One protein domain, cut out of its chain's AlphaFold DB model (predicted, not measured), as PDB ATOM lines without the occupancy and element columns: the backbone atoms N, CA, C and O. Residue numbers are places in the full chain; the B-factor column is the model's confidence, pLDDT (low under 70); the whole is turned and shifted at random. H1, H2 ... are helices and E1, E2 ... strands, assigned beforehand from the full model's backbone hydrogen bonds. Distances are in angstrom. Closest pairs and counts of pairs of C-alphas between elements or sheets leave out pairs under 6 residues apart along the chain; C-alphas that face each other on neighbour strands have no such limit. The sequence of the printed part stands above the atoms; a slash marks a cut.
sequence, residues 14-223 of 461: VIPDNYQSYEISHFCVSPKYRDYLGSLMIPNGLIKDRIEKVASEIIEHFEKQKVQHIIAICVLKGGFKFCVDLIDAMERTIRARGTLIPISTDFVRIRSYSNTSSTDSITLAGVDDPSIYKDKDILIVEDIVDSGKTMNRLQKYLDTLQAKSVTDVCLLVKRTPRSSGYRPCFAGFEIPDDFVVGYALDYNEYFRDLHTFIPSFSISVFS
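Overview. This is residues 14 to 223 of the 461 residues of an uncharacterized protein of Taenia asiatica (UniProt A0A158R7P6). A twisted sheet of six strands forms the core, with H1 and H2 packed on one face and H4 on the other, where the sheet curls round it; residues 114 to 119, at the tip of the hairpin of E2 and E3, stick out as a thin arm. Two long stretches with no named element, residues 14 to 43 and 192 to 223, lie mostly at the end of the body where H1 begins. The printed part has 210 residues, with four named helices and six named strands in the order H1 E1 H2 E2 E3 H3 E4 H4 E5 E6; under half of the residues are in these elements, and the class is mixed, helices and strands. The mixed sheet runs E3 E2 E1 E4 E5 E6, antiparallel between E3 and E2 and parallel elsewhere. The whole is compact, with a radius of gyration of the C-alphas of 17.9 A and spans of 52 by 51 by 29 A.

Arrangement. Start at Val 14 and go on to H1, residues 44 to 64, then to strand E1, residues 70 to 75, and H2, residues 79 to 97. H1 and H2 touch, the closest C-alphas being those of Ala 55 and Met 90 at 4.9 A, and run the same way at a steep tilt of 57 degrees. E2, residues 103 to 112, is parallel to E1, with N 72 and O 104 at 2.8 A, within hydrogen-bond range; E1, H2 and E2 form a strand-helix-strand unit, two parallel neighbours with a helix between, its crossover right-handed. E3, residues 122 to 125, forms a hairpin with E2, antiparallel, with N 109 and O 125 at 2.9 A; this pairing is staggered, over residues 109 to 112 of E2, while residues 103 to 108 pair with E1. H3, residues 130 to 133, only grazes the sheet. E4, residues 137 to 145, is parallel to E1, with N 73 and O 139 at 2.8 A, and bends by 68 degrees at residue 142. H2 is on the sheet at a height of 6.5 A, over E4, and the closest C-alphas of these two are those of Gly 79 and Asp 143, at 4.3 A. H4, residues 149 to 160, is on the face opposite to H2; its closest C-alpha pair with E3 is that of Arg 153 and Ile 122, at 6.9 A. E5, residues 165 to 174, is parallel to E4, with N 140 and O 167 at 2.8 A, and E4, H4 and E5 make a second right-handed unit. E6, residues 186 to 191, is parallel to E5, with N 173 and O 189 at 2.8 A. H1 is on the sheet at a height of 8.0 A, along the strands, at 22 degrees to E5 on the local plane. In H1, H2 and H4 every O i to N i+4 pair is within hydrogen-bond range; H3 is too short for one.

Along the chain. Find C-alpha 44 at (32.177, -35.775, 37.965); from there H1 runs 30.5 A to C-alpha 64. H2 follows E1 and measures 26.3 A. E2 then runs 27.9 A, to C-alpha 112 at (55.230, -56.798, 34.452). E4 measures 21.5 A, H4 16.8 A and E5 25.1 A. E6 ends at C-alpha 191, (35.386, -48.190, 46.802).

Size, cuts and confidence. The C-alphas farthest apart are those of Gly 98 and Thr 116, at 52.9 A. The printed part has no cut. The link from E5 to E6, 11 residues, is long. Mean pLDDT of the printed part is 85.1; look for values under 70 at residues 111 to 123, 125 to 128 and 217 to 223.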
ATOM      1  N   VAL A  14      34.998 -42.783  51.742       95.69
ATOM      2  CA  VAL A  14      34.617 -44.200  51.713       95.69
ATOM      3  C   VAL A  14      33.227 -44.335  51.098       95.69
ATOM      4  O   VAL A  14      32.239 -43.905  51.691       95.69
ATOM      5  N   ILE A  15      33.144 -44.946  49.918       94.69
ATOM      6  CA  ILE A  15      31.873 -45.378  49.326       94.69
ATOM      7  C   ILE A  15      31.518 -46.719  49.968       94.69
ATOM      8  O   ILE A  15      32.323 -47.635  49.834       94.69
ATOM      9  N   PRO A  16      30.393 -46.868  50.688       93.56
ATOM     10  CA  PRO A  16      30.083 -48.100  51.417       93.56
ATOM     11  C   PRO A  16      29.721 -49.256  50.472       93.56
ATOM     12  O   PRO A  16      29.325 -49.022  49.338       93.56
ATOM     13  N   ASP A  17      29.812 -50.508  50.928       90.75
ATOM     14  CA  ASP A  17      29.495 -51.686  50.093       90.75
ATOM     15  C   ASP A  17      28.011 -51.760  49.692       90.75
ATOM     16  O   ASP A  17      27.667 -52.323  48.659       90.75
ATOM     17  N   ASN A  18      27.126 -51.150  50.484       91.19
ATOM     18  CA  ASN A  18      25.693 -51.030  50.212       91.19
ATOM     19  C   ASN A  18      25.312 -49.658  49.627       91.19
ATOM     20  O   ASN A  18      24.204 -49.174  49.869       91.19
ATOM     21  N   TYR A  19      26.236 -48.994  48.926       88.75
ATOM     22  CA  TYR A  19      25.980 -47.682  48.340       88.75
ATOM     23  C   TYR A  19      24.768 -47.708  47.400       88.75
ATOM     24  O   TYR A  19      24.551 -48.653  46.642       88.75
ATOM     25  N   GLN A  20      23.989 -46.629  47.426       88.06
ATOM     26  CA  GLN A  20      22.943 -46.408  46.439       88.06
ATOM     27  C   GLN A  20      23.554 -45.677  45.246       88.06
ATOM     28  O   GLN A  20      24.075 -44.570  45.390       88.06
ATOM     29  N   SER A  21      23.510 -46.303  44.072       86.19
ATOM     30  CA  SER A  21      23.928 -45.658  42.833       86.19
ATOM     31  C   SER A  21      22.926 -44.583  42.411       86.19
ATOM     32  O   SER A  21      21.746 -44.610  42.766       86.19
ATOM     33  N   TYR A  22      23.407 -43.611  41.642       88.88
ATOM     34  CA  TYR A  22      22.554 -42.579  41.076       88.88
ATOM     35  C   TYR A  22      21.985 -43.034  39.731       88.88
ATOM     36  O   TYR A  22      22.719 -43.564  38.898       88.88
ATOM     37  N   GLU A  23      20.702 -42.775  39.490       87.44
ATOM     38  CA  GLU A  23      20.063 -43.029  38.194       87.44
ATOM     39  C   GLU A  23      20.751 -42.241  37.074       87.44
ATOM     40  O   GLU A  23      20.933 -41.022  37.172       87.44
ATOM     41  N   ILE A  24      21.115 -42.927  35.986       84.44
ATOM     42  CA  ILE A  24      21.880 -42.314  34.892       84.44
ATOM     43  C   ILE A  24      21.107 -41.179  34.205       84.44
ATOM     44  O   ILE A  24      21.709 -40.239  33.685       84.44
ATOM     45  N   SER A  25      19.771 -41.235  34.235       83.94
ATOM     46  CA  SER A  25      18.873 -40.241  33.643       83.94
ATOM     47  C   SER A  25      18.977 -38.861  34.291       83.94
ATOM     48  O   SER A  25      18.547 -37.879  33.691       83.94
ATOM     49  N   HIS A  26      19.549 -38.768  35.494       87.75
ATOM     50  CA  HIS A  26      19.800 -37.494  36.169       87.75
ATOM     51  C   HIS A  26      21.078 -36.795  35.682       87.75
ATOM     52  O   HIS A  26      21.341 -35.665  36.088       87.75
ATOM     53  N   PHE A  27      21.871 -37.439  34.818       85.06
ATOM     54  CA  PHE A  27      23.165 -36.932  34.370       85.06
ATOM     55  C   PHE A  27      23.242 -36.790  32.853       85.06
ATOM     56  O   PHE A  27      22.628 -37.522  32.074       85.06
ATOM     57  N   CYS A  28      24.087 -35.857  32.425       78.00
ATOM     58  CA  CYS A  28      24.495 -35.742  31.036       78.00
ATOM     59  C   CYS A  28      25.508 -36.844  30.716       78.00
ATOM     60  O   CYS A  28      26.692 -36.714  31.019       78.00
ATOM     61  N   VAL A  29      25.042 -37.924  30.092       75.00
ATOM     62  CA  VAL A  29      25.898 -39.001  29.586       75.00
ATOM     63  C   VAL A  29      25.920 -39.035  28.069       75.00
ATOM     64  O   VAL A  29      24.961 -38.633  27.404       75.00
ATOM     65  N   SER A  30      27.026 -39.538  27.518       72.06
ATOM     66  CA  SER A  30      27.187 -39.686  26.076       72.06
ATOM     67  C   SER A  30      26.018 -40.472  25.470       72.06
ATOM     68  O   SER A  30      25.758 -41.594  25.917       72.06
ATOM     69  N   PRO A  31      25.355 -39.960  24.414       71.81
ATOM     70  CA  PRO A  31      24.262 -40.672  23.755       71.81
ATOM     71  C   PRO A  31      24.640 -42.081  23.286       71.81
ATOM     72  O   PRO A  31      23.798 -42.968  23.304       71.81
ATOM     73  N   LYS A  32      25.916 -42.319  22.947       73.38
ATOM     74  CA  LYS A  32      26.408 -43.642  22.531       73.38
ATOM     75  C   LYS A  32      26.426 -44.688  23.651       73.38
ATOM     76  O   LYS A  32      26.430 -45.877  23.361       73.38
ATOM     77  N   TYR A  33      26.485 -44.249  24.909       75.56
ATOM     78  CA  TYR A  33      26.491 -45.128  26.075       75.56
ATOM     79  C   TYR A  33      25.125 -45.185  26.766       75.56
ATOM     80  O   TYR A  33      24.926 -46.037  27.618       75.56
ATOM     81  N   ARG A  34      24.175 -44.313  26.403       74.00
ATOM     82  CA  ARG A  34      22.895 -44.152  27.110       74.00
ATOM     83  C   ARG A  34      22.141 -45.469  27.315       74.00
ATOM     84  O   ARG A  34      21.688 -45.719  28.421       74.00
ATOM     85  N   ASP A  35      22.063 -46.311  26.288       72.69
ATOM     86  CA  ASP A  35      21.319 -47.583  26.347       72.69
ATOM     87  C   ASP A  35      22.099 -48.703  27.057       72.69
ATOM     88  O   ASP A  35      21.580 -49.790  27.325       72.69
ATOM     89  N   TYR A  36      23.369 -48.440  27.358       73.25
ATOM     90  CA  TYR A  36      24.279 -49.395  27.960       73.25
ATOM     91  C   TYR A  36      24.544 -49.127  29.429       73.25
ATOM     92  O   TYR A  36      25.143 -49.982  30.052       73.25
ATOM     93  N   LEU A  37      24.133 -47.986  29.979       77.88
ATOM     94  CA  LEU A  37      24.435 -47.566  31.345       77.88
ATOM     95  C   LEU A  37      23.140 -47.486  32.158       77.88
ATOM     96  O   LEU A  37      22.213 -46.806  31.740       77.88
ATOM     97  N   GLY A  38      23.070 -48.141  33.316       74.75
ATOM     98  CA  GLY A  38      21.904 -48.080  34.206       74.75
ATOM     99  C   GLY A  38      22.024 -47.013  35.299       74.75
ATOM    100  O   GLY A  38      21.081 -46.291  35.595       74.75
ATOM    101  N   SER A  39      23.200 -46.882  35.898       82.88
ATOM    102  CA  SER A  39      23.429 -46.167  37.150       82.88
ATOM    103  C   SER A  39      24.896 -45.777  37.309       82.88
ATOM    104  O   SER A  39      25.800 -46.473  36.850       82.88
ATOM    105  N   LEU A  40      25.139 -44.701  38.041       88.56
ATOM    106  CA  LEU A  40      26.438 -44.073  38.243       88.56
ATOM    107  C   LEU A  40      26.875 -44.203  39.711       88.56
ATOM    108  O   LEU A  40      26.048 -44.083  40.613       88.56
ATOM    109  N   MET A  41      28.168 -44.447  39.961       92.06
ATOM    110  CA  MET A  41      28.716 -44.568  41.322       92.06
ATOM    111  C   MET A  41      29.201 -43.216  41.858       92.06
ATOM    112  O   MET A  41      28.788 -42.811  42.938       92.06
ATOM    113  N   ILE A  42      30.055 -42.505  41.110       93.75
ATOM    114  CA  ILE A  42      30.662 -41.242  41.568       93.75
ATOM    115  C   ILE A  42      30.514 -40.161  40.481       93.75
ATOM    116  O   ILE A  42      31.053 -40.325  39.377       93.75
ATOM    117  N   PRO A  43      29.791 -39.058  40.761       93.50
ATOM    118  CA  PRO A  43      29.614 -37.962  39.810       93.50
ATOM    119  C   PRO A  43      30.904 -37.186  39.540       93.50
ATOM    120  O   PRO A  43      31.754 -37.064  40.418       93.50
ATOM    121  N   ASN A  44      31.005 -36.567  38.359       91.44
ATOM    122  CA  ASN A  44      32.177 -35.775  37.965       91.44
ATOM    123  C   ASN A  44      32.473 -34.633  38.950       91.44
ATOM    124  O   ASN A  44      33.617 -34.469  39.355       91.44
ATOM    125  N   GLY A  45      31.440 -33.904  39.388       92.50
ATOM    126  CA  GLY A  45      31.600 -32.826  40.371       92.50
ATOM    127  C   GLY A  45      32.226 -33.317  41.678       92.50
ATOM    128  O   GLY A  45      33.200 -32.739  42.140       92.50
ATOM    129  N   LEU A  46      31.763 -34.459  42.199       95.19
ATOM    130  CA  LEU A  46      32.318 -35.049  43.420       95.19
ATOM    131  C   LEU A  46      33.780 -35.492  43.238       95.19
ATOM    132  O   LEU A  46      34.582 -35.352  44.160       95.19
ATOM    133  N   ILE A  47      34.139 -36.003  42.055       96.00
ATOM    134  CA  ILE A  47      35.533 -36.321  41.713       96.00
ATOM    135  C   ILE A  47      36.384 -35.047  41.776       96.00
ATOM    136  O   ILE A  47      37.403 -35.039  42.463       96.00
ATOM    137  N   LYS A  48      35.953 -33.965  41.117       94.88
ATOM    138  CA  LYS A  48      36.678 -32.685  41.086       94.88
ATOM    139  C   LYS A  48      36.839 -32.091  42.488       94.88
ATOM    140  O   LYS A  48      37.968 -31.807  42.881       94.88
ATOM    141  N   ASP A  49      35.762 -32.013  43.270       96.56
ATOM    142  CA  ASP A  49      35.791 -31.520  44.656       96.56
ATOM    143  C   ASP A  49      36.786 -32.316  45.510       96.56
ATOM    144  O   ASP A  49      37.557 -31.767  46.308       96.56
ATOM    145  N   ARG A  50      36.810 -33.643  45.328       97.38
ATOM    146  CA  ARG A  50      37.731 -34.502  46.065       97.38
ATOM    147  C   ARG A  50      39.184 -34.281  45.649       97.38
ATOM    148  O   ARG A  50      40.049 -34.239  46.523       97.38
ATOM    149  N   ILE A  51      39.455 -34.127  44.355       97.50
ATOM    150  CA  ILE A  51      40.799 -33.843  43.834       97.50
ATOM    151  C   ILE A  51      41.333 -32.530  44.406       97.50
ATOM    152  O   ILE A  51      42.482 -32.491  44.839       97.50
ATOM    153  N   GLU A  52      40.504 -31.487  44.499       96.12
ATOM    154  CA  GLU A  52      40.906 -30.214  45.109       96.12
ATOM    155  C   GLU A  52      41.336 -30.381  46.567       96.12
ATOM    156  O   GLU A  52      42.371 -29.852  46.989       96.12
ATOM    157  N   LYS A  53      40.582 -31.172  47.338       96.38
ATOM    158  CA  LYS A  53      40.938 -31.461  48.727       96.38
ATOM    159  C   LYS A  53      42.254 -32.235  48.828       96.38
ATOM    160  O   LYS A  53      43.112 -31.850  49.622       96.38
ATOM    161  N   VAL A  54      42.421 -33.291  48.031       96.81
ATOM    162  CA  VAL A  54      43.632 -34.130  48.030       96.81
ATOM    163  C   VAL A  54      44.862 -33.331  47.593       96.81
ATOM    164  O   VAL A  54      45.903 -33.423  48.236       96.81
ATOM    165  N   ALA A  55      44.739 -32.479  46.572       96.75
ATOM    166  CA  ALA A  55      45.809 -31.578  46.146       96.75
ATOM    167  C   ALA A  55      46.293 -30.683  47.298       96.75
ATOM    168  O   ALA A  55      47.495 -30.535  47.510       96.75
ATOM    169  N   SER A  56      45.361 -30.136  48.086       95.38
ATOM    170  CA  SER A  56      45.702 -29.312  49.249       95.38
ATOM    171  C   SER A  56      46.480 -30.082  50.322       95.38
ATOM    172  O   SER A  56      47.427 -29.546  50.899       95.38
ATOM    173  N   GLU A  57      46.108 -31.340  50.568       95.69
ATOM    174  CA  GLU A  57      46.785 -32.222  51.529       95.69
ATOM    175  C   GLU A  57      48.199 -32.601  51.065       95.69
ATOM    176  O   GLU A  57      49.131 -32.597  51.871       95.69
ATOM    177  N   ILE A  58      48.372 -32.868  49.768       96.31
ATOM    178  CA  ILE A  58      49.675 -33.164  49.158       96.31
ATOM    179  C   ILE A  58      50.611 -31.958  49.266       96.31
ATOM    180  O   ILE A  58      51.758 -32.100  49.692       96.31
ATOM    181  N   ILE A  59      50.131 -30.759  48.926       95.94
ATOM    182  CA  ILE A  59      50.941 -29.540  49.030       95.94
ATOM    183  C   ILE A  59      51.324 -29.261  50.484       95.94
ATOM    184  O   ILE A  59      52.495 -29.023  50.764       95.94
ATOM    185  N   GLU A  60      50.389 -29.387  51.427       94.50
ATOM    186  CA  GLU A  60      50.693 -29.234  52.854       94.50
ATOM    187  C   GLU A  60      51.751 -30.238  53.342       94.50
ATOM    188  O   GLU A  60      52.621 -29.901  54.149       94.50
ATOM    189  N   HIS A  61      51.698 -31.478  52.854       94.69
ATOM    190  CA  HIS A  61      52.693 -32.498  53.165       94.69
ATOM    191  C   HIS A  61      54.089 -32.112  52.660       94.69
ATOM    192  O   HIS A  61      55.050 -32.139  53.434       94.69
ATOM    193  N   PHE A  62      54.202 -31.697  51.397       95.31
ATOM    194  CA  PHE A  62      55.477 -31.288  50.812       95.31
ATOM    195  C   PHE A  62      56.032 -29.994  51.426       95.31
ATOM    196  O   PHE A  62      57.243 -29.890  51.642       95.31
ATOM    197  N   GLU A  63      55.167 -29.052  51.809       94.25
ATOM    198  CA  GLU A  63      55.540 -27.851  52.569       94.25
ATOM    199  C   GLU A  63      56.159 -28.220  53.927       94.25
ATOM    200  O   GLU A  63      57.239 -27.734  54.273       94.25
ATOM    201  N   LYS A  64      55.533 -29.138  54.680       94.31
ATOM    202  CA  LYS A  64      56.061 -29.623  55.972       94.31
ATOM    203  C   LYS A  64      57.417 -30.311  55.827       94.31
ATOM    204  O   LYS A  64      58.275 -30.166  56.697       94.31
ATOM    205  N   GLN A  65      57.624 -31.026  54.724       94.19
ATOM    206  CA  GLN A  65      58.899 -31.666  54.400       94.19
ATOM    207  C   GLN A  65      59.934 -30.711  53.790       94.19
ATOM    208  O   GLN A  65      61.075 -31.115  53.560       94.19
ATOM    209  N   LYS A  66      59.574 -29.439  53.561       94.50
ATOM    210  CA  LYS A  66      60.426 -28.418  52.929       94.50
ATOM    211  C   LYS A  66      60.932 -28.844  51.546       94.50
ATOM    212  O   LYS A  66      62.054 -28.501  51.158       94.50
ATOM    213  N   VAL A  67      60.112 -29.595  50.811       94.12
ATOM    214  CA  VAL A  67      60.418 -30.001  49.436       94.12
ATOM    215  C   VAL A  67      60.490 -28.766  48.545       94.12
ATOM    216  O   VAL A  67      59.677 -27.855  48.653       94.12
ATOM    217  N   GLN A  68      61.516 -28.728  47.697       89.94
ATOM    218  CA  GLN A  68      61.813 -27.588  46.824       89.94
ATOM    219  C   GLN A  68      61.365 -27.818  45.381       89.94
ATOM    220  O   GLN A  68      61.357 -26.877  44.601       89.94
ATOM    221  N   HIS A  69      61.069 -29.064  45.004       92.12
ATOM    222  CA  HIS A  69      60.682 -29.451  43.652       92.12
ATOM    223  C   HIS A  69      60.049 -30.843  43.677       92.12
ATOM    224  O   HIS A  69      60.630 -31.751  44.268       92.12
ATOM    225  N   ILE A  70      58.917 -31.026  42.999       93.69
ATOM    226  CA  ILE A  70      58.223 -32.316  42.883       93.69
ATOM    227  C   ILE A  70      58.356 -32.826  41.447       93.69
ATOM    228  O   ILE A  70      58.126 -32.072  40.505       93.69
ATOM    229  N   ILE A  71      58.687 -34.107  41.268       93.00
ATOM    230  CA  ILE A  71      58.495 -34.802  39.986       93.00
ATOM    231  C   ILE A  71      57.246 -35.676  40.097       93.00
ATOM    232  O   ILE A  71      57.260 -36.700  40.781       93.00
ATOM    233  N   ALA A  72      56.167 -35.275  39.430       93.88
ATOM    234  CA  ALA A  72      54.939 -36.049  39.324       93.88
ATOM    235  C   ALA A  72      55.078 -37.117  38.229       93.88
ATOM    236  O   ALA A  72      55.270 -36.802  37.059       93.88
ATOM    237  N   ILE A  73      54.978 -38.393  38.591       92.75
ATOM    238  CA  ILE A  73      55.012 -39.516  37.653       92.75
ATOM    239  C   ILE A  73      53.585 -40.021  37.442       92.75
ATOM    240  O   ILE A  73      53.014 -40.667  38.318       92.75
ATOM    241  N   CYS A  74      53.021 -39.761  36.265       92.19
ATOM    242  CA  CYS A  74      51.722 -40.280  35.854       92.19
ATOM    243  C   CYS A  74      51.852 -41.716  35.339       92.19
ATOM    244  O   CYS A  74      52.561 -41.970  34.357       92.19
ATOM    245  N   VAL A  75      51.104 -42.646  35.934       91.75
ATOM    246  CA  VAL A  75      50.998 -44.015  35.420       91.75
ATOM    247  C   VAL A  75      49.937 -44.072  34.316       91.75
ATOM    248  O   VAL A  75      48.756 -43.798  34.521       91.75
ATOM    249  N   LEU A  76      50.377 -44.384  33.097       87.44
ATOM    250  CA  LEU A  76      49.528 -44.469  31.913       87.44
ATOM    251  C   LEU A  76      48.920 -45.872  31.732       87.44
ATOM    252  O   LEU A  76      49.548 -46.888  32.029       87.44
ATOM    253  N   LYS A  77      47.733 -45.987  31.124       82.12
ATOM    254  CA  LYS A  77      46.946 -44.896  30.514       82.12
ATOM    255  C   LYS A  77      45.956 -44.243  31.468       82.12
ATOM    256  O   LYS A  77      45.806 -43.035  31.395       82.12
ATOM    257  N   GLY A  78      45.264 -45.004  32.310       85.75
ATOM    258  CA  GLY A  78      44.071 -44.493  32.987       85.75
ATOM    259  C   GLY A  78      44.341 -43.390  34.017       85.75
ATOM    260  O   GLY A  78      43.471 -42.549  34.227       85.75
ATOM    261  N   GLY A  79      45.567 -43.265  34.541       87.81
ATOM    262  CA  GLY A  79      45.960 -42.164  35.430       87.81
ATOM    263  C   GLY A  79      45.987 -40.778  34.778       87.81
ATOM    264  O   GLY A  79      46.033 -39.776  35.488       87.81
ATOM    265  N   PHE A  80      45.930 -40.686  33.442       87.62
ATOM    266  CA  PHE A  80      46.195 -39.434  32.732       87.62
ATOM    267  C   PHE A  80      45.230 -38.302  33.132       87.62
ATOM    268  O   PHE A  80      45.670 -37.207  33.480       87.62
ATOM    269  N   LYS A  81      43.913 -38.555  33.140       89.81
ATOM    270  CA  LYS A  81      42.927 -37.502  33.430       89.81
ATOM    271  C   LYS A  81      43.013 -37.039  34.884       89.81
ATOM    272  O   LYS A  81      42.985 -35.838  35.145       89.81
ATOM    273  N   PHE A  82      43.182 -37.986  35.805       95.19
ATOM    274  CA  PHE A  82      43.406 -37.685  37.215       95.19
ATOM    275  C   PHE A  82      44.671 -36.844  37.418       95.19
ATOM    276  O   PHE A  82      44.635 -35.865  38.154       95.19
ATOM    277  N   CYS A  83      45.764 -37.180  36.731       94.25
ATOM    278  CA  CYS A  83      47.021 -36.454  36.845       94.25
ATOM    279  C   CYS A  83      46.907 -34.988  36.409       94.25
ATOM    280  O   CYS A  83      47.357 -34.125  37.161       94.25
ATOM    281  N   VAL A  84      46.249 -34.689  35.278       90.06
ATOM    282  CA  VAL A  84      46.001 -33.290  34.859       90.06
ATOM    283  C   VAL A  84      45.222 -32.537  35.924       90.06
ATOM    284  O   VAL A  84      45.665 -31.495  36.402       90.06
ATOM    285  N   ASP A  85      44.067 -33.079  36.310       93.50
ATOM    286  CA  ASP A  85      43.157 -32.394  37.222       93.50
ATOM    287  C   ASP A  85      43.803 -32.186  38.607       93.50
ATOM    288  O   ASP A  85      43.564 -31.168  39.263       93.50
ATOM    289  N   LEU A  86      44.649 -33.127  39.042       96.38
ATOM    290  CA  LEU A  86      45.411 -33.026  40.280       96.38
ATOM    291  C   LEU A  86      46.504 -31.957  40.201       96.38
ATOM    292  O   LEU A  86      46.596 -31.145  41.120       96.38
ATOM    293  N   ILE A  87      47.313 -31.939  39.137       93.31
ATOM    294  CA  ILE A  87      48.375 -30.935  38.958       93.31
ATOM    295  C   ILE A  87      47.760 -29.533  38.914       93.31
ATOM    296  O   ILE A  87      48.190 -28.666  39.672       93.31
ATOM    297  N   ASP A  88      46.683 -29.338  38.148       90.06
ATOM    298  CA  ASP A  88      45.968 -28.058  38.079       90.06
ATOM    299  C   ASP A  88      45.461 -27.610  39.467       90.06
ATOM    300  O   ASP A  88      45.507 -26.428  39.823       90.06
ATOM    301  N   ALA A  89      44.962 -28.538  40.290       94.50
ATOM    302  CA  ALA A  89      44.542 -28.249  41.662       94.50
ATOM    303  C   ALA A  89      45.725 -27.957  42.607       94.50
ATOM    304  O   ALA A  89      45.627 -27.076  43.472       94.50
ATOM    305  N   MET A  90      46.851 -28.653  42.440       94.75
ATOM    306  CA  MET A  90      48.082 -28.430  43.202       94.75
ATOM    307  C   MET A  90      48.672 -27.053  42.891       94.75
ATOM    308  O   MET A  90      48.935 -26.285  43.814       94.75
ATOM    309  N   GLU A  91      48.786 -26.680  41.618       90.12
ATOM    310  CA  GLU A  91      49.271 -25.365  41.188       90.12
ATOM    311  C   GLU A  91      48.359 -24.228  41.660       90.12
ATOM    312  O   GLU A  91      48.834 -23.191  42.127       90.12
ATOM    313  N   ARG A  92      47.030 -24.410  41.599       89.31
ATOM    314  CA  ARG A  92      46.079 -23.462  42.210       89.31
ATOM    315  C   ARG A  92      46.323 -23.308  43.708       89.31
ATOM    316  O   ARG A  92      46.308 -22.183  44.204       89.31
ATOM    317  N   THR A  93      46.572 -24.410  44.413       93.12
ATOM    318  CA  THR A  93      46.863 -24.391  45.852       93.12
ATOM    319  C   THR A  93      48.172 -23.660  46.149       93.12
ATOM    320  O   THR A  93      48.180 -22.785  47.012       93.12
ATOM    321  N   ILE A  94      49.253 -23.966  45.424       90.19
ATOM    322  CA  ILE A  94      50.565 -23.313  45.568       90.19
ATOM    323  C   ILE A  94      50.424 -21.798  45.378       90.19
ATOM    324  O   ILE A  94      50.841 -21.020  46.239       90.19
ATOM    325  N   ARG A  95      49.744 -21.370  44.304       88.50
ATOM    326  CA  ARG A  95      49.478 -19.949  44.027       88.50
ATOM    327  C   ARG A  95      48.651 -19.287  45.126       88.50
ATOM    328  O   ARG A  95      48.991 -18.192  45.560       88.50
ATOM    329  N   ALA A  96      47.586 -19.943  45.589       89.38
ATOM    330  CA  ALA A  96      46.725 -19.415  46.645       89.38
ATOM    331  C   ALA A  96      47.454 -19.288  47.995       89.38
ATOM    332  O   ALA A  96      47.158 -18.376  48.765       89.38
ATOM    333  N   ARG A  97      48.409 -20.183  48.279       90.06
ATOM    334  CA  ARG A  97      49.228 -20.161  49.500       90.06
ATOM    335  C   ARG A  97      50.461 -19.258  49.398       90.06
ATOM    336  O   ARG A  97      51.059 -18.951  50.424       90.06
ATOM    337  N   GLY A  98      50.841 -18.833  48.193       86.88
ATOM    338  CA  GLY A  98      52.055 -18.050  47.957       86.88
ATOM    339  C   GLY A  98      53.346 -18.838  48.206       86.88
ATOM    340  O   GLY A  98      54.364 -18.241  48.556       86.88
ATOM    341  N   THR A  99      53.307 -20.167  48.070       85.25
ATOM    342  CA  THR A  99      54.491 -21.024  48.195       85.25
ATOM    343  C   THR A  99      55.183 -21.222  46.849       85.25
ATOM    344  O   THR A  99      54.650 -20.877  45.797       85.25
ATOM    345  N   LEU A 100      56.421 -21.721  46.879       85.44
ATOM    346  CA  LEU A 100      57.237 -21.939  45.685       85.44
ATOM    347  C   LEU A 100      57.689 -23.397  45.645       85.44
ATOM    348  O   LEU A 100      58.775 -23.733  46.110       85.44
ATOM    349  N   ILE A 101      56.826 -24.261  45.114       88.06
ATOM    350  CA  ILE A 101      57.128 -25.677  44.888       88.06
ATOM    351  C   ILE A 101      56.841 -25.978  43.414       88.06
ATOM    352  O   ILE A 101      55.694 -26.249  43.065       88.06
ATOM    353  N   PRO A 102      57.844 -25.896  42.525       87.50
ATOM    354  CA  PRO A 102      57.674 -26.261  41.128       87.50
ATOM    355  C   PRO A 102      57.351 -27.751  40.988       87.50
ATOM    356  O   PRO A 102      57.872 -28.586  41.738       87.50
ATOM    357  N   ILE A 103      56.511 -28.070  40.007       87.75
ATOM    358  CA  ILE A 103      56.107 -29.434  39.670       87.75
ATOM    359  C   ILE A 103      56.555 -29.712  38.234       87.75
ATOM    360  O   ILE A 103      56.137 -29.021  37.306       87.75
ATOM    361  N   SER A 104      57.385 -30.734  38.037       85.75
ATOM    362  CA  SER A 104      57.619 -31.325  36.717       85.75
ATOM    363  C   SER A 104      56.820 -32.619  36.576       85.75
ATOM    364  O   SER A 104      56.439 -33.226  37.575       85.75
ATOM    365  N   THR A 105      56.531 -33.039  35.342       84.94
ATOM    366  CA  THR A 105      55.708 -34.232  35.081       84.94
ATOM    367  C   THR A 105      56.417 -35.195  34.143       84.94
ATOM    368  O   THR A 105      56.950 -34.782  33.117       84.94
ATOM    369  N   ASP A 106      56.365 -36.482  34.467       86.12
ATOM    370  CA  ASP A 106      56.792 -37.585  33.613       86.12
ATOM    371  C   ASP A 106      55.663 -38.610  33.458       86.12
ATOM    372  O   ASP A 106      54.815 -38.780  34.333       86.12
ATOM    373  N   PHE A 107      55.676 -39.336  32.342       84.06
ATOM    374  CA  PHE A 107      54.684 -40.361  32.033       84.06
ATOM    375  C   PHE A 107      55.348 -41.718  31.903       84.06
ATOM    376  O   PHE A 107      56.294 -41.888  31.127       84.06
ATOM    377  N   VAL A 108      54.817 -42.704  32.621       85.19
ATOM    378  CA  VAL A 108      55.354 -44.063  32.610       85.19
ATOM    379  C   VAL A 108      54.263 -45.073  32.315       85.19
ATOM    380  O   VAL A 108      53.138 -44.965  32.789       85.19
ATOM    381  N   ARG A 109      54.614 -46.105  31.552       81.75
ATOM    382  CA  ARG A 109      53.805 -47.315  31.420       81.75
ATOM    383  C   ARG A 109      54.545 -48.453  32.101       81.75
ATOM    384  O   ARG A 109      55.662 -48.801  31.709       81.75
ATOM    385  N   ILE A 110      53.917 -49.031  33.116       77.38
ATOM    386  CA  ILE A 110      54.496 -50.132  33.879       77.38
ATOM    387  C   ILE A 110      54.261 -51.443  33.135       77.38
ATOM    388  O   ILE A 110      53.132 -51.780  32.778       77.38
ATOM    389  N   ARG A 111      55.335 -52.209  32.926       66.25
ATOM    390  CA  ARG A 111      55.257 -53.593  32.449       66.25
ATOM    391  C   ARG A 111      55.647 -54.557  33.546       66.25
ATOM    392  O   ARG A 111      56.681 -54.390  34.189       66.25
ATOM    393  N   SER A 112      54.859 -55.611  33.692       48.00
ATOM    394  CA  SER A 112      55.230 -56.798  34.452       48.00
ATOM    395  C   SER A 112      55.615 -57.916  33.490       48.00
ATOM    396  O   SER A 112      54.774 -58.347  32.699       48.00
ATOM    397  N   TYR A 113      56.855 -58.402  33.557       39.41
ATOM    398  CA  TYR A 113      57.221 -59.635  32.864       39.41
ATOM    399  C   TYR A 113      56.496 -60.824  33.502       39.41
ATOM    400  O   TYR A 113      56.408 -60.938  34.723       39.41
ATOM    401  N   SER A 114      55.969 -61.708  32.659       36.81
ATOM    402  CA  SER A 114      55.423 -63.012  33.045       36.81
ATOM    403  C   SER A 114      56.159 -64.107  32.278       36.81
ATOM    404  O   SER A 114      55.560 -64.897  31.562       36.81
ATOM    405  N   ASN A 115      57.485 -64.145  32.408       32.91
ATOM    406  CA  ASN A 115      58.225 -65.348  32.040       32.91
ATOM    407  C   ASN A 115      58.357 -66.237  33.276       32.91
ATOM    408  O   ASN A 115      58.409 -65.749  34.402       32.91
ATOM    409  N   THR A 116      58.354 -67.545  33.041       36.62
ATOM    410  CA  THR A 116      58.208 -68.682  33.970       36.62
ATOM    411  C   THR A 116      59.306 -68.842  35.033       36.62
ATOM    412  O   THR A 116      59.492 -69.924  35.579       36.62
ATOM    413  N   SER A 117      59.992 -67.762  35.382       35.53
ATOM    414  CA  SER A 117      60.955 -67.679  36.470       35.53
ATOM    415  C   SER A 117      60.703 -66.353  37.171       35.53
ATOM    416  O   SER A 117      60.740 -65.302  36.542       35.53
ATOM    417  N   SER A 118      60.402 -66.409  38.461       35.22
ATOM    418  CA  SER A 118      60.112 -65.296  39.365       35.22
ATOM    419  C   SER A 118      61.213 -64.224  39.405       35.22
ATOM    420  O   SER A 118      61.991 -64.158  40.354       35.22
ATOM    421  N   THR A 119      61.283 -63.365  38.394       39.75
ATOM    422  CA  THR A 119      61.976 -62.081  38.471       39.75
ATOM    423  C   THR A 119      60.932 -60.975  38.534       39.75
ATOM    424  O   THR A 119      60.221 -60.693  37.574       39.75
ATOM    425  N   ASP A 120      60.847 -60.332  39.700       52.97
ATOM    426  CA  ASP A 120      60.046 -59.133  39.983       52.97
ATOM    427  C   ASP A 120      60.549 -57.878  39.229       52.97
ATOM    428  O   ASP A 120      60.406 -56.752  39.705       52.97
ATOM    429  N   SER A 121      61.159 -58.035  38.051       56.97
ATOM    430  CA  SER A 121      61.670 -56.913  37.270       56.97
ATOM    431  C   SER A 121      60.530 -56.206  36.532       56.97
ATOM    432  O   SER A 121      59.863 -56.765  35.658       56.97
ATOM    433  N   ILE A 122      60.317 -54.937  36.882       67.06
ATOM    434  CA  ILE A 122      59.534 -54.005  36.071       67.06
ATOM    435  C   ILE A 122      60.427 -53.417  34.986       67.06
ATOM    436  O   ILE A 122      61.602 -53.130  35.207       67.06
ATOM    437  N   THR A 123      59.839 -53.164  33.821       66.81
ATOM    438  CA  THR A 123      60.381 -52.178  32.883       66.81
ATOM    439  C   THR A 123      59.425 -51.003  32.799       66.81
ATOM    440  O   THR A 123      58.239 -51.186  32.512       66.81
ATOM    441  N   LEU A 124      59.943 -49.803  33.061       71.50
ATOM    442  CA  LEU A 124      59.230 -48.564  32.790       71.50
ATOM    443  C   LEU A 124      59.420 -48.219  31.320       71.50
ATOM    444  O   LEU A 124      60.523 -47.906  30.875       71.50
ATOM    445  N   ALA A 125      58.339 -48.293  30.555       69.88
ATOM    446  CA  ALA A 125      58.310 -47.678  29.242       69.88
ATOM    447  C   ALA A 125      57.968 -46.192  29.402       69.88
ATOM    448  O   ALA A 125      57.159 -45.831  30.255       69.88
ATOM    449  N   GLY A 126      58.571 -45.342  28.572       66.50
ATOM    450  CA  GLY A 126      58.337 -43.897  28.607       66.50
ATOM    451  C   GLY A 126      59.419 -43.088  29.317       66.50
ATOM    452  O   GLY A 126      59.351 -41.869  29.242       66.50
ATOM    453  N   VAL A 127      60.447 -43.717  29.900       68.94
ATOM    454  CA  VAL A 127      61.611 -43.030  30.490       68.94
ATOM    455  C   VAL A 127      62.863 -43.356  29.681       68.94
ATOM    456  O   VAL A 127      63.159 -44.525  29.444       68.94
ATOM    457  N   ASP A 128      63.583 -42.325  29.238       67.19
ATOM    458  CA  ASP A 128      64.802 -42.489  28.438       67.19
ATOM    459  C   ASP A 128      66.041 -42.731  29.298       67.19
ATOM    460  O   ASP A 128      66.808 -43.654  29.032       67.19
ATOM    461  N   ASP A 129      66.199 -41.922  30.343       78.94
ATOM    462  CA  ASP A 129      67.245 -42.061  31.346       78.94
ATOM    463  C   ASP A 129      66.595 -42.053  32.737       78.94
ATOM    464  O   ASP A 129      66.184 -40.992  33.209       78.94
ATOM    465  N   PRO A 130      66.462 -43.215  33.396       81.00
ATOM    466  CA  PRO A 130      65.888 -43.298  34.738       81.00
ATOM    467  C   PRO A 130      66.722 -42.601  35.822       81.00
ATOM    468  O   PRO A 130      66.206 -42.339  36.906       81.00
ATOM    469  N   SER A 131      67.991 -42.265  35.557       82.81
ATOM    470  CA  SER A 131      68.850 -41.593  36.541       82.81
ATOM    471  C   SER A 131      68.364 -40.188  36.913       82.81
ATOM    472  O   SER A 131      68.742 -39.668  37.962       82.81
ATOM    473  N   ILE A 132      67.458 -39.602  36.121       84.69
ATOM    474  CA  ILE A 132      66.819 -38.312  36.411       84.69
ATOM    475  C   ILE A 132      66.039 -38.302  37.734       84.69
ATOM    476  O   ILE A 132      65.811 -37.226  38.283       84.69
ATOM    477  N   TYR A 133      65.641 -39.473  38.248       90.56
ATOM    478  CA  TYR A 133      64.904 -39.605  39.508       90.56
ATOM    479  C   TYR A 133      65.805 -39.656  40.745       90.56
ATOM    480  O   TYR A 133      65.311 -39.541  41.867       90.56
ATOM    481  N   LYS A 134      67.123 -39.794  40.565       93.50
ATOM    482  CA  LYS A 134      68.075 -39.845  41.673       93.50
ATOM    483  C   LYS A 134      68.080 -38.534  42.462       93.50
ATOM    484  O   LYS A 134      68.158 -37.451  41.883       93.50
ATOM    485  N   ASP A 135      68.042 -38.644  43.790       94.88
ATOM    486  CA  ASP A 135      68.034 -37.522  44.735       94.88
ATOM    487  C   ASP A 135      66.849 -36.546  44.533       94.88
ATOM    488  O   ASP A 135      66.912 -35.381  44.937       94.88
ATOM    489  N   LYS A 136      65.750 -37.002  43.909       94.25
ATOM    490  CA  LYS A 136      64.532 -36.207  43.671       94.25
ATOM    491  C   LYS A 136      63.375 -36.616  44.576       94.25
ATOM    492  O   LYS A 136      63.273 -37.776  44.969       94.25
ATOM    493  N   ASP A 137      62.517 -35.648  44.888       96.44
ATOM    494  CA  ASP A 137      61.245 -35.871  45.571       96.44
ATOM    495  C   ASP A 137      60.179 -36.225  44.516       96.44
ATOM    496  O   ASP A 137      59.891 -35.433  43.613       96.44
ATOM    497  N   ILE A 138      59.648 -37.447  44.586       96.62
ATOM    498  CA  ILE A 138      58.762 -38.037  43.575       96.62
ATOM    499  C   ILE A 138      57.332 -38.148  44.117       96.62
ATOM    500  O   ILE A 138      57.123 -38.616  45.237       96.62
ATOM    501  N   LEU A 139      56.347 -37.783  43.292       97.50
ATOM    502  CA  LEU A 139      54.926 -38.054  43.514       97.50
ATOM    503  C   LEU A 139      54.410 -39.003  42.429       97.50
ATOM    504  O   LEU A 139      54.283 -38.607  41.276       97.50
ATOM    505  N   ILE A 140      54.079 -40.244  42.771       96.88
ATOM    506  CA  ILE A 140      53.421 -41.164  41.834       96.88
ATOM    507  C   ILE A 140      51.922 -40.855  41.800       96.88
ATOM    508  O   ILE A 140      51.288 -40.763  42.851       96.88
ATOM    509  N   VAL A 141      51.351 -40.747  40.602       97.00
ATOM    510  CA  VAL A 141      49.922 -40.503  40.376       97.00
ATOM    511  C   VAL A 141      49.319 -41.683  39.609       97.00
ATOM    512  O   VAL A 141      49.654 -41.910  38.444       97.00
ATOM    513  N   GLU A 142      48.433 -42.427  40.270       94.69
ATOM    514  CA  GLU A 142      47.781 -43.642  39.757       94.69
ATOM    515  C   GLU A 142      46.250 -43.488  39.774       94.69
ATOM    516  O   GLU A 142      45.681 -42.801  40.629       94.69
ATOM    517  N   ASP A 143      45.558 -44.125  38.833       95.06
ATOM    518  CA  ASP A 143      44.094 -44.101  38.778       95.06
ATOM    519  C   ASP A 143      43.450 -44.984  39.858       95.06
ATOM    520  O   ASP A 143      42.560 -44.531  40.583       95.06
ATOM    521  N   ILE A 144      43.893 -46.235  39.991       94.31
ATOM    522  CA  ILE A 144      43.276 -47.227  40.862       94.31
ATOM    523  C   ILE A 144      44.278 -48.210  41.470       94.31
ATOM    524  O   ILE A 144      45.062 -48.878  40.799       94.31
ATOM    525  N   VAL A 145      44.157 -48.406  42.781       94.31
ATOM    526  CA  VAL A 145      44.804 -49.504  43.502       94.31
ATOM    527  C   VAL A 145      43.809 -50.639  43.696       94.31
ATOM    528  O   VAL A 145      42.861 -50.530  44.469       94.31
ATOM    529  N   ASP A 146      44.069 -51.758  43.021       91.75
ATOM    530  CA  ASP A 146      43.379 -53.036  43.236       91.75
ATOM    531  C   ASP A 146      44.205 -53.923  44.196       91.75
ATOM    532  O   ASP A 146      44.099 -53.827  45.419       91.75
ATOM    533  N   SER A 147      45.127 -54.733  43.665       89.25
ATOM    534  CA  SER A 147      45.982 -55.597  44.497       89.25
ATOM    535  C   SER A 147      47.153 -54.858  45.163       89.25
ATOM    536  O   SER A 147      47.774 -55.380  46.092       89.25
ATOM    537  N   GLY A 148      47.513 -53.671  44.661       89.75
ATOM    538  CA  GLY A 148      48.691 -52.899  45.085       89.75
ATOM    539  C   GLY A 148      50.039 -53.415  44.563       89.75
ATOM    540  O   GLY A 148      51.079 -52.833  44.858       89.75
ATOM    541  N   LYS A 149      50.062 -54.491  43.763       88.06
ATOM    542  CA  LYS A 149      51.311 -55.058  43.217       88.06
ATOM    543  C   LYS A 149      52.061 -54.083  42.307       88.06
ATOM    544  O   LYS A 149      53.285 -54.029  42.373       88.06
ATOM    545  N   THR A 150      51.341 -53.333  41.473       87.44
ATOM    546  CA  THR A 150      51.910 -52.327  40.562       87.44
ATOM    547  C   THR A 150      52.677 -51.262  41.340       87.44
ATOM    548  O   THR A 150      53.877 -51.098  41.129       87.44
ATOM    549  N   MET A 151      52.015 -50.643  42.319       90.25
ATOM    550  CA  MET A 151      52.603 -49.602  43.158       90.25
ATOM    551  C   MET A 151      53.794 -50.099  43.977       90.25
ATOM    552  O   MET A 151      54.857 -49.490  43.928       90.25
ATOM    553  N   ASN A 152      53.670 -51.255  44.639       89.75
ATOM    554  CA  ASN A 152      54.773 -51.862  45.395       89.75
ATOM    555  C   ASN A 152      56.037 -52.042  44.549       89.75
ATOM    556  O   ASN A 152      57.156 -51.856  45.022       89.75
ATOM    557  N   ARG A 153      55.875 -52.460  43.295       88.00
ATOM    558  CA  ARG A 153      57.011 -52.674  42.404       88.00
ATOM    559  C   ARG A 153      57.571 -51.355  41.859       88.00
ATOM    560  O   ARG A 153      58.786 -51.255  41.719       88.00
ATOM    561  N   LEU A 154      56.726 -50.358  41.570       89.56
ATOM    562  CA  LEU A 154      57.183 -49.032  41.139       89.56
ATOM    563  C   LEU A 154      57.966 -48.321  42.252       89.56
ATOM    564  O   LEU A 154      59.045 -47.802  41.980       89.56
ATOM    565  N   GLN A 155      57.481 -48.365  43.496       90.31
ATOM    566  CA  GLN A 155      58.208 -47.837  44.654       90.31
ATOM    567  C   GLN A 155      59.584 -48.498  44.790       90.31
ATOM    568  O   GLN A 155      60.594 -47.807  44.737       90.31
ATOM    569  N   LYS A 156      59.638 -49.841  44.818       89.50
ATOM    570  CA  LYS A 156      60.910 -50.585  44.871       89.50
ATOM    571  C   LYS A 156      61.863 -50.195  43.744       89.50
ATOM    572  O   LYS A 156      63.065 -50.102  43.961       89.50
ATOM    573  N   TYR A 157      61.344 -49.998  42.533       89.38
ATOM    574  CA  TYR A 157      62.155 -49.570  41.401       89.38
ATOM    575  C   TYR A 157      62.739 -48.166  41.618       89.38
ATOM    576  O   TYR A 157      63.942 -47.985  41.438       89.38
ATOM    577  N   LEU A 158      61.937 -47.196  42.063       91.12
ATOM    578  CA  LEU A 158      62.412 -45.843  42.381       91.12
ATOM    579  C   LEU A 158      63.411 -45.836  43.550       91.12
ATOM    580  O   LEU A 158      64.385 -45.084  43.505       91.12
ATOM    581  N   ASP A 159      63.247 -46.731  44.528       90.50
ATOM    582  CA  ASP A 159      64.223 -46.927  45.606       90.50
ATOM    583  C   ASP A 159      65.580 -47.377  45.046       90.50
ATOM    584  O   ASP A 159      66.626 -46.872  45.458       90.50
ATOM    585  N   THR A 160      65.593 -48.281  44.051       91.31
ATOM    586  CA  THR A 160      66.852 -48.700  43.399       91.31
ATOM    587  C   THR A 160      67.549 -47.562  42.655       91.31
ATOM    588  O   THR A 160      68.770 -47.583  42.504       91.31
ATOM    589  N   LEU A 161      66.789 -46.550  42.230       91.31
ATOM    590  CA  LEU A 161      67.306 -45.345  41.585       91.31
ATOM    591  C   LEU A 161      67.767 -44.278  42.586       91.31
ATOM    592  O   LEU A 161      68.253 -43.230  42.163       91.31
ATOM    593  N   GLN A 162      67.668 -44.548  43.893       93.12
ATOM    594  CA  GLN A 162      68.043 -43.620  44.961       93.12
ATOM    595  C   GLN A 162      67.245 -42.308  44.891       93.12
ATOM    596  O   GLN A 162      67.810 -41.222  45.022       93.12
ATOM    597  N   ALA A 163      65.931 -42.391  44.655       95.50
ATOM    598  CA  ALA A 163      65.048 -41.242  44.840       95.50
ATOM    599  C   ALA A 163      65.144 -40.729  46.289       95.50
ATOM    600  O   ALA A 163      65.294 -41.510  47.229       95.50
ATOM    601  N   LYS A 164      65.074 -39.407  46.480       95.44
ATOM    602  CA  LYS A 164      65.199 -38.786  47.809       95.44
ATOM    603  C   LYS A 164      63.973 -39.076  48.672       95.44
ATOM    604  O   LYS A 164      64.106 -39.359  49.860       95.44
ATOM    605  N   SER A 165      62.791 -38.976  48.076       95.69
ATOM    606  CA  SER A 165      61.529 -39.365  48.693       95.69
ATOM    607  C   SER A 165      60.566 -39.857  47.618       95.69
ATOM    608  O   SER A 165      60.600 -39.391  46.478       95.69
ATOM    609  N   VAL A 166      59.717 -40.816  47.980       95.44
ATOM    610  CA  VAL A 166      58.657 -41.331  47.112       95.44
ATOM    611  C   VAL A 166      57.353 -41.246  47.887       95.44
ATOM    612  O   VAL A 166      57.188 -41.881  48.925       95.44
ATOM    613  N   THR A 167      56.447 -40.421  47.382       95.44
ATOM    614  CA  THR A 167      55.068 -40.285  47.846       95.44
ATOM    615  C   THR A 167      54.149 -40.725  46.718       95.44
ATOM    616  O   THR A 167      54.523 -40.664  45.546       95.44
ATOM    617  N   ASP A 168      52.938 -41.159  47.036       95.81
ATOM    618  CA  ASP A 168      51.969 -41.538  46.019       95.81
ATOM    619  C   ASP A 168      50.549 -41.087  46.347       95.81
ATOM    620  O   ASP A 168      50.173 -40.819  47.492       95.81
ATOM    621  N   VAL A 169      49.765 -40.980  45.284       97.25
ATOM    622  CA  VAL A 169      48.352 -40.665  45.337       97.25
ATOM    623  C   VAL A 169      47.600 -41.529  44.340       97.25
ATOM    624  O   VAL A 169      48.005 -41.681  43.187       97.25
ATOM    625  N   CYS A 170      46.487 -42.092  44.796       96.25
ATOM    626  CA  CYS A 170      45.591 -42.879  43.958       96.25
ATOM    627  C   CYS A 170      44.191 -42.278  43.979       96.25
ATOM    628  O   CYS A 170      43.683 -41.924  45.047       96.25
ATOM    629  N   LEU A 171      43.530 -42.178  42.827       97.19
ATOM    630  CA  LEU A 171      42.157 -41.675  42.814       97.19
ATOM    631  C   LEU A 171      41.201 -42.673  43.472       97.19
ATOM    632  O   LEU A 171      40.385 -42.270  44.301       97.19
ATOM    633  N   LEU A 172      41.336 -43.963  43.162       96.88
ATOM    634  CA  LEU A 172      40.514 -45.038  43.711       96.88
ATOM    635  C   LEU A 172      41.360 -46.090  44.440       96.88
ATOM    636  O   LEU A 172      42.429 -46.490  43.982       96.88
ATOM    637  N   VAL A 173      40.844 -46.610  45.550       95.88
ATOM    638  CA  VAL A 173      41.402 -47.764  46.267       95.88
ATOM    639  C   VAL A 173      40.291 -48.788  46.468       95.88
ATOM    640  O   VAL A 173      39.263 -48.470  47.061       95.88
ATOM    641  N   LYS A 174      40.475 -50.022  45.985       94.88
ATOM    642  CA  LYS A 174      39.482 -51.089  46.163       94.88
ATOM    643  C   LYS A 174      39.617 -51.777  47.515       94.88
ATOM    644  O   LYS A 174      40.700 -52.228  47.898       94.88
ATOM    645  N   ARG A 175      38.484 -51.986  48.183       94.06
ATOM    646  CA  ARG A 175      38.359 -52.948  49.285       94.06
ATOM    647  C   ARG A 175      38.197 -54.349  48.725       94.06
ATOM    648  O   ARG A 175      37.089 -54.838  48.556       94.06
ATOM    649  N   THR A 176      39.319 -54.996  48.435       91.81
ATOM    650  CA  THR A 176      39.343 -56.342  47.852       91.81
ATOM    651  C   THR A 176      40.153 -57.318  48.709       91.81
ATOM    652  O   THR A 176      41.221 -56.949  49.213       91.81
ATOM    653  N   PRO A 177      39.729 -58.592  48.833       90.12
ATOM    654  CA  PRO A 177      40.542 -59.636  49.459       90.12
ATOM    655  C   PRO A 177      41.839 -59.929  48.684       90.12
ATOM    656  O   PRO A 177      42.751 -60.548  49.223       90.12
ATOM    657  N   ARG A 178      41.958 -59.469  47.428       88.38
ATOM    658  CA  ARG A 178      43.165 -59.604  46.589       88.38
ATOM    659  C   ARG A 178      44.269 -58.603  46.954       88.38
ATOM    660  O   ARG A 178      45.347 -58.634  46.355       88.38
ATOM    661  N   SER A 179      43.998 -57.696  47.894       88.19
ATOM    662  CA  SER A 179      44.925 -56.652  48.319       88.19
ATOM    663  C   SER A 179      46.158 -57.255  48.989       88.19
ATOM    664  O   SER A 179      46.058 -58.095  49.876       88.19
ATOM    665  N   SER A 180      47.341 -56.767  48.617       87.56
ATOM    666  CA  SER A 180      48.600 -57.081  49.311       87.56
ATOM    667  C   SER A 180      48.755 -56.353  50.656       87.56
ATOM    668  O   SER A 180      49.821 -56.406  51.260       87.56
ATOM    669  N   GLY A 181      47.726 -55.627  51.105       87.31
ATOM    670  CA  GLY A 181      47.800 -54.728  52.259       87.31
ATOM    671  C   GLY A 181      48.385 -53.352  51.930       87.31
ATOM    672  O   GLY A 181      48.400 -52.482  52.794       87.31
ATOM    673  N   TYR A 182      48.814 -53.128  50.685       90.12
ATOM    674  CA  TYR A 182      49.304 -51.833  50.224       90.12
ATOM    675  C   TYR A 182      48.255 -50.730  50.420       90.12
ATOM    676  O   TYR A 182      47.062 -50.926  50.156       90.12
ATOM    677  N   ARG A 183      48.712 -49.564  50.874       90.56
ATOM    678  CA  ARG A 183      47.902 -48.358  51.033       90.56
ATOM    679  C   ARG A 183      48.693 -47.167  50.504       90.56
ATOM    680  O   ARG A 183      49.837 -47.010  50.930       90.56
ATOM    681  N   PRO A 184      48.104 -46.363  49.606       93.44
ATOM    682  CA  PRO A 184      48.765 -45.160  49.141       93.44
ATOM    683  C   PRO A 184      48.823 -44.105  50.253       93.44
ATOM    684  O   PRO A 184      48.008 -44.134  51.181       93.44
ATOM    685  N   CYS A 185      49.760 -43.163  50.157       94.50
ATOM    686  CA  CYS A 185      49.886 -42.041  51.089       94.50
ATOM    687  C   CYS A 185      48.656 -41.127  51.027       94.50
ATOM    688  O   CYS A 185      48.168 -40.668  52.061       94.50
ATOM    689  N   PHE A 186      48.133 -40.903  49.819       96.44
ATOM    690  CA  PHE A 186      46.922 -40.125  49.573       96.44
ATOM    691  C   PHE A 186      45.929 -40.914  48.720       96.44
ATOM    692  O   PHE A 186      46.305 -41.642  47.802       96.44
ATOM    693  N   ALA A 187      44.639 -40.752  49.006       96.06
ATOM    694  CA  ALA A 187      43.580 -41.419  48.262       96.06
ATOM    695  C   ALA A 187      42.385 -40.492  48.024       96.06
ATOM    696  O   ALA A 187      41.956 -39.771  48.927       96.06
ATOM    697  N   GLY A 188      41.807 -40.542  46.824       96.69
ATOM    698  CA  GLY A 188      40.533 -39.888  46.533       96.69
ATOM    699  C   GLY A 188      39.383 -40.613  47.226       96.69
ATOM    700  O   GLY A 188      38.799 -40.097  48.184       96.69
ATOM    701  N   PHE A 189      39.109 -41.832  46.769       97.06
ATOM    702  CA  PHE A 189      37.987 -42.652  47.201       97.06
ATOM    703  C   PHE A 189      38.424 -44.069  47.552       97.06
ATOM    704  O   PHE A 189      39.270 -44.663  46.886       97.06
ATOM    705  N   GLU A 190      37.775 -44.638  48.560       96.06
ATOM    706  CA  GLU A 190      37.841 -46.060  48.861       96.06
ATOM    707  C   GLU A 190      36.517 -46.708  48.438       96.06
ATOM    708  O   GLU A 190      35.459 -46.386  48.985       96.06
ATOM    709  N   ILE A 191      36.565 -47.608  47.457       95.31
ATOM    710  CA  ILE A 191      35.386 -48.190  46.802       95.31
ATOM    711  C   ILE A 191      35.247 -49.694  47.098       95.31
ATOM    712  O   ILE A 191      36.238 -50.335  47.471       95.31
ATOM    713  N   PRO A 192      34.044 -50.275  46.925       94.38
ATOM    714  CA  PRO A 192      33.851 -51.727  46.979       94.38
ATOM    715  C   PRO A 192      34.689 -52.464  45.918       94.38
ATOM    716  O   PRO A 192      35.266 -51.839  45.023       94.38
ATOM    717  N   ASP A 193      34.747 -53.801  45.971       92.94
ATOM    718  CA  ASP A 193      35.429 -54.626  44.950       92.94
ATOM    719  C   ASP A 193      34.638 -54.731  43.630       92.94
ATOM    720  O   ASP A 193      34.543 -55.790  43.012       92.94
ATOM    721  N   ASP A 194      34.078 -53.612  43.177       87.50
ATOM    722  CA  ASP A 194      33.387 -53.508  41.902       87.50
ATOM    723  C   ASP A 194      34.381 -53.170  40.797       87.50
ATOM    724  O   ASP A 194      35.351 -52.426  40.981       87.50
ATOM    725  N   PHE A 195      34.164 -53.714  39.604       85.44
ATOM    726  CA  PHE A 195      34.857 -53.214  38.422       85.44
ATOM    727  C   PHE A 195      34.231 -51.879  38.016       85.44
ATOM    728  O   PHE A 195      33.012 -51.775  37.940       85.44
ATOM    729  N   VAL A 196      35.049 -50.860  37.763       89.25
ATOM    730  CA  VAL A 196      34.593 -49.496  37.468       89.25
ATOM    731  C   VAL A 196      35.257 -48.980  36.198       89.25
ATOM    732  O   VAL A 196      36.408 -49.310  35.921       89.25
ATOM    733  N   VAL A 197      34.527 -48.173  35.432       88.88
ATOM    734  CA  VAL A 197      35.015 -47.498  34.222       88.88
ATOM    735  C   VAL A 197      34.700 -46.011  34.268       88.88
ATOM    736  O   VAL A 197      33.867 -45.564  35.061       88.88
ATOM    737  N   GLY A 198      35.320 -45.262  33.360       88.75
ATOM    738  CA  GLY A 198      35.144 -43.827  33.240       88.75
ATOM    739  C   GLY A 198      36.201 -43.040  33.985       88.75
ATOM    740  O   GLY A 198      36.995 -43.582  34.745       88.75
ATOM    741  N   TYR A 199      36.255 -41.750  33.683       90.62
ATOM    742  CA  TYR A 199      37.307 -40.842  34.112       90.62
ATOM    743  C   TYR A 199      38.696 -41.422  33.785       90.62
ATOM    744  O   TYR A 199      39.528 -41.649  34.656       90.62
ATOM    745  N   ALA A 200      38.900 -41.729  32.498       88.44
ATOM    746  CA  ALA A 200      40.061 -42.414  31.927       88.44
ATOM    747  C   ALA A 200      40.271 -43.899  32.297       88.44
ATOM    748  O   ALA A 200      41.032 -44.565  31.584       88.44
ATOM    749  N   LEU A 201      39.552 -44.461  33.280       88.31
ATOM    750  CA  LEU A 201      39.479 -45.916  33.468       88.31
ATOM    751  C   LEU A 201      38.712 -46.572  32.325       88.31
ATOM    752  O   LEU A 201      37.726 -46.026  31.821       88.31
ATOM    753  N   ASP A 202      39.155 -47.762  31.937       84.19
ATOM    754  CA  ASP A 202      38.635 -48.445  30.765       84.19
ATOM    755  C   ASP A 202      38.130 -49.855  31.020       84.19
ATOM    756  O   ASP A 202      38.430 -50.510  32.017       84.19
ATOM    757  N   TYR A 203      37.414 -50.328  30.012       77.75
ATOM    758  CA  TYR A 203      37.285 -51.741  29.731       77.75
ATOM    759  C   TYR A 203      37.615 -51.980  28.259       77.75
ATOM    760  O   TYR A 203      36.908 -51.476  27.384       77.75
ATOM    761  N   ASN A 204      38.668 -52.748  27.977       73.69
ATOM    762  CA  ASN A 204      39.150 -53.019  26.618       73.69
ATOM    763  C   ASN A 204      39.346 -51.732  25.786       73.69
ATOM    764  O   ASN A 204      38.948 -51.681  24.624       73.69
ATOM    765  N   GLU A 205      39.927 -50.689  26.387       74.44
ATOM    766  CA  GLU A 205      40.130 -49.343  25.818       74.44
ATOM    767  C   GLU A 205      38.854 -48.499  25.600       74.44
ATOM    768  O   GLU A 205      38.949 -47.345  25.178       74.44
ATOM    769  N   TYR A 206      37.666 -49.014  25.924       75.81
ATOM    770  CA  TYR A 206      36.416 -48.246  25.903       75.81
ATOM    771  C   TYR A 206      36.180 -47.511  27.224       75.81
ATOM    772  O   TYR A 206      36.810 -47.807  28.234       75.81
ATOM    773  N   PHE A 207      35.230 -46.571  27.223       81.25
ATOM    774  CA  PHE A 207      34.749 -45.836  28.401       81.25
ATOM    775  C   PHE A 207      35.721 -44.827  29.030       81.25
ATOM    776  O   PHE A 207      35.285 -44.058  29.883       81.25
ATOM    777  N   ARG A 208      36.979 -44.726  28.565       82.25
ATOM    778  CA  ARG A 208      37.935 -43.690  29.021       82.25
ATOM    779  C   ARG A 208      37.387 -42.264  28.890       82.25
ATOM    780  O   ARG A 208      37.793 -41.374  29.628       82.25
ATOM    781  N   ASP A 209      36.476 -42.064  27.942       76.56
ATOM    782  CA  ASP A 209      35.835 -40.797  27.601       76.56
ATOM    783  C   ASP A 209      34.591 -40.462  28.438       76.56
ATOM    784  O   ASP A 209      33.973 -39.422  28.227       76.56
ATOM    785  N   LEU A 210      34.194 -41.317  29.382       83.38
ATOM    786  CA  LEU A 210      33.191 -40.955  30.381       83.38
ATOM    787  C   LEU A 210      33.809 -40.036  31.435       83.38
ATOM    788  O   LEU A 210      34.940 -40.238  31.854       83.38
ATOM    789  N   HIS A 211      33.061 -39.045  31.916       83.75
ATOM    790  CA  HIS A 211      33.559 -38.085  32.919       83.75
ATOM    791  C   HIS A 211      33.239 -38.501  34.361       83.75
ATOM    792  O   HIS A 211      33.564 -37.794  35.310       83.75
ATOM    793  N   THR A 212      32.560 -39.631  34.524       84.56
ATOM    794  CA  THR A 212      31.986 -40.116  35.784       84.56
ATOM    795  C   THR A 212      32.409 -41.562  36.000       84.56
ATOM    796  O   THR A 212      32.697 -42.246  35.017       84.56
ATOM    797  N   PHE A 213      32.419 -42.034  37.249       82.69
ATOM    798  CA  PHE A 213      32.671 -43.449  37.523       82.69
ATOM    799  C   PHE A 213      31.384 -44.261  37.479       82.69
ATOM    800  O   PHE A 213      30.407 -43.958  38.174       82.69
ATOM    801  N   ILE A 214      31.413 -45.332  36.689       75.88
ATOM    802  CA  ILE A 214      30.297 -46.252  36.488       75.88
ATOM    803  C   ILE A 214      30.733 -47.668  36.881       75.88
ATOM    804  O   ILE A 214      31.766 -48.130  36.391       75.88
ATOM    805  N   PRO A 215      29.960 -48.378  37.720       71.50
ATOM    806  CA  PRO A 215      30.234 -49.773  38.035       71.50
ATOM    807  C   PRO A 215      29.816 -50.700  36.886       71.50
ATOM    808  O   PRO A 215      28.777 -50.501  36.256       71.50
ATOM    809  N   SER A 216      30.593 -51.751  36.631       71.38
ATOM    810  CA  SER A 216      30.405 -52.668  35.498       71.38
ATOM    811  C   SER A 216      29.064 -53.382  35.495       71.38
ATOM    812  O   SER A 216      28.511 -53.610  34.425       71.38
ATOM    813  N   PHE A 217      28.522 -53.718  36.670       62.31
ATOM    814  CA  PHE A 217      27.216 -54.373  36.782       62.31
ATOM    815  C   PHE A 217      26.085 -53.493  36.247       62.31
ATOM    816  O   PHE A 217      25.026 -53.987  35.873       62.31
ATOM    817  N   SER A 218      26.315 -52.184  36.201       59.16
ATOM    818  CA  SER A 218      25.377 -51.224  35.650       59.16
ATOM    819  C   SER A 218      25.465 -51.109  34.133       59.16
ATOM    820  O   SER A 218      24.687 -50.391  33.509       59.16
ATOM    821  N   ILE A 219      26.415 -51.812  33.519       60.50
ATOM    822  CA  ILE A 219      26.607 -51.779  32.086       60.50
ATOM    823  C   ILE A 219      25.886 -52.984  31.465       60.50
ATOM    824  O   ILE A 219      26.332 -54.121  31.618       60.50
ATOM    825  N   SER A 220      24.782 -52.761  30.741       55.16
ATOM    826  CA  SER A 220      23.905 -53.833  30.215       55.16
ATOM    827  C   SER A 220      24.627 -54.809  29.269       55.16
ATOM    828  O   SER A 220      24.297 -55.993  29.218       55.16
ATOM    829  N   VAL A 221      25.692 -54.338  28.612       51.31
ATOM    830  CA  VAL A 221      26.656 -55.112  27.802       51.31
ATOM    831  C   VAL A 221      27.263 -56.283  28.595       51.31
ATOM    832  O   VAL A 221      27.529 -57.342  28.043       51.31
ATOM    833  N   PHE A 222      27.433 -56.163  29.910       49.28
ATOM    834  CA  PHE A 222      28.015 -57.225  30.738       49.28
ATOM    835  C   PHE A 222      26.987 -58.242  31.254       49.28
ATOM    836  O   PHE A 222      27.374 -59.272  31.802       49.28
ATOM    837  N   SER A 223      25.688 -57.975  31.066       44.28
ATOM    838  CA  SER A 223      24.584 -58.735  31.667       44.28
ATOM    839  C   SER A 223      24.061 -59.884  30.779       44.28
ATOM    840  O   SER A 223      23.573 -60.885  31.301       44.28
TER     841      SER A 223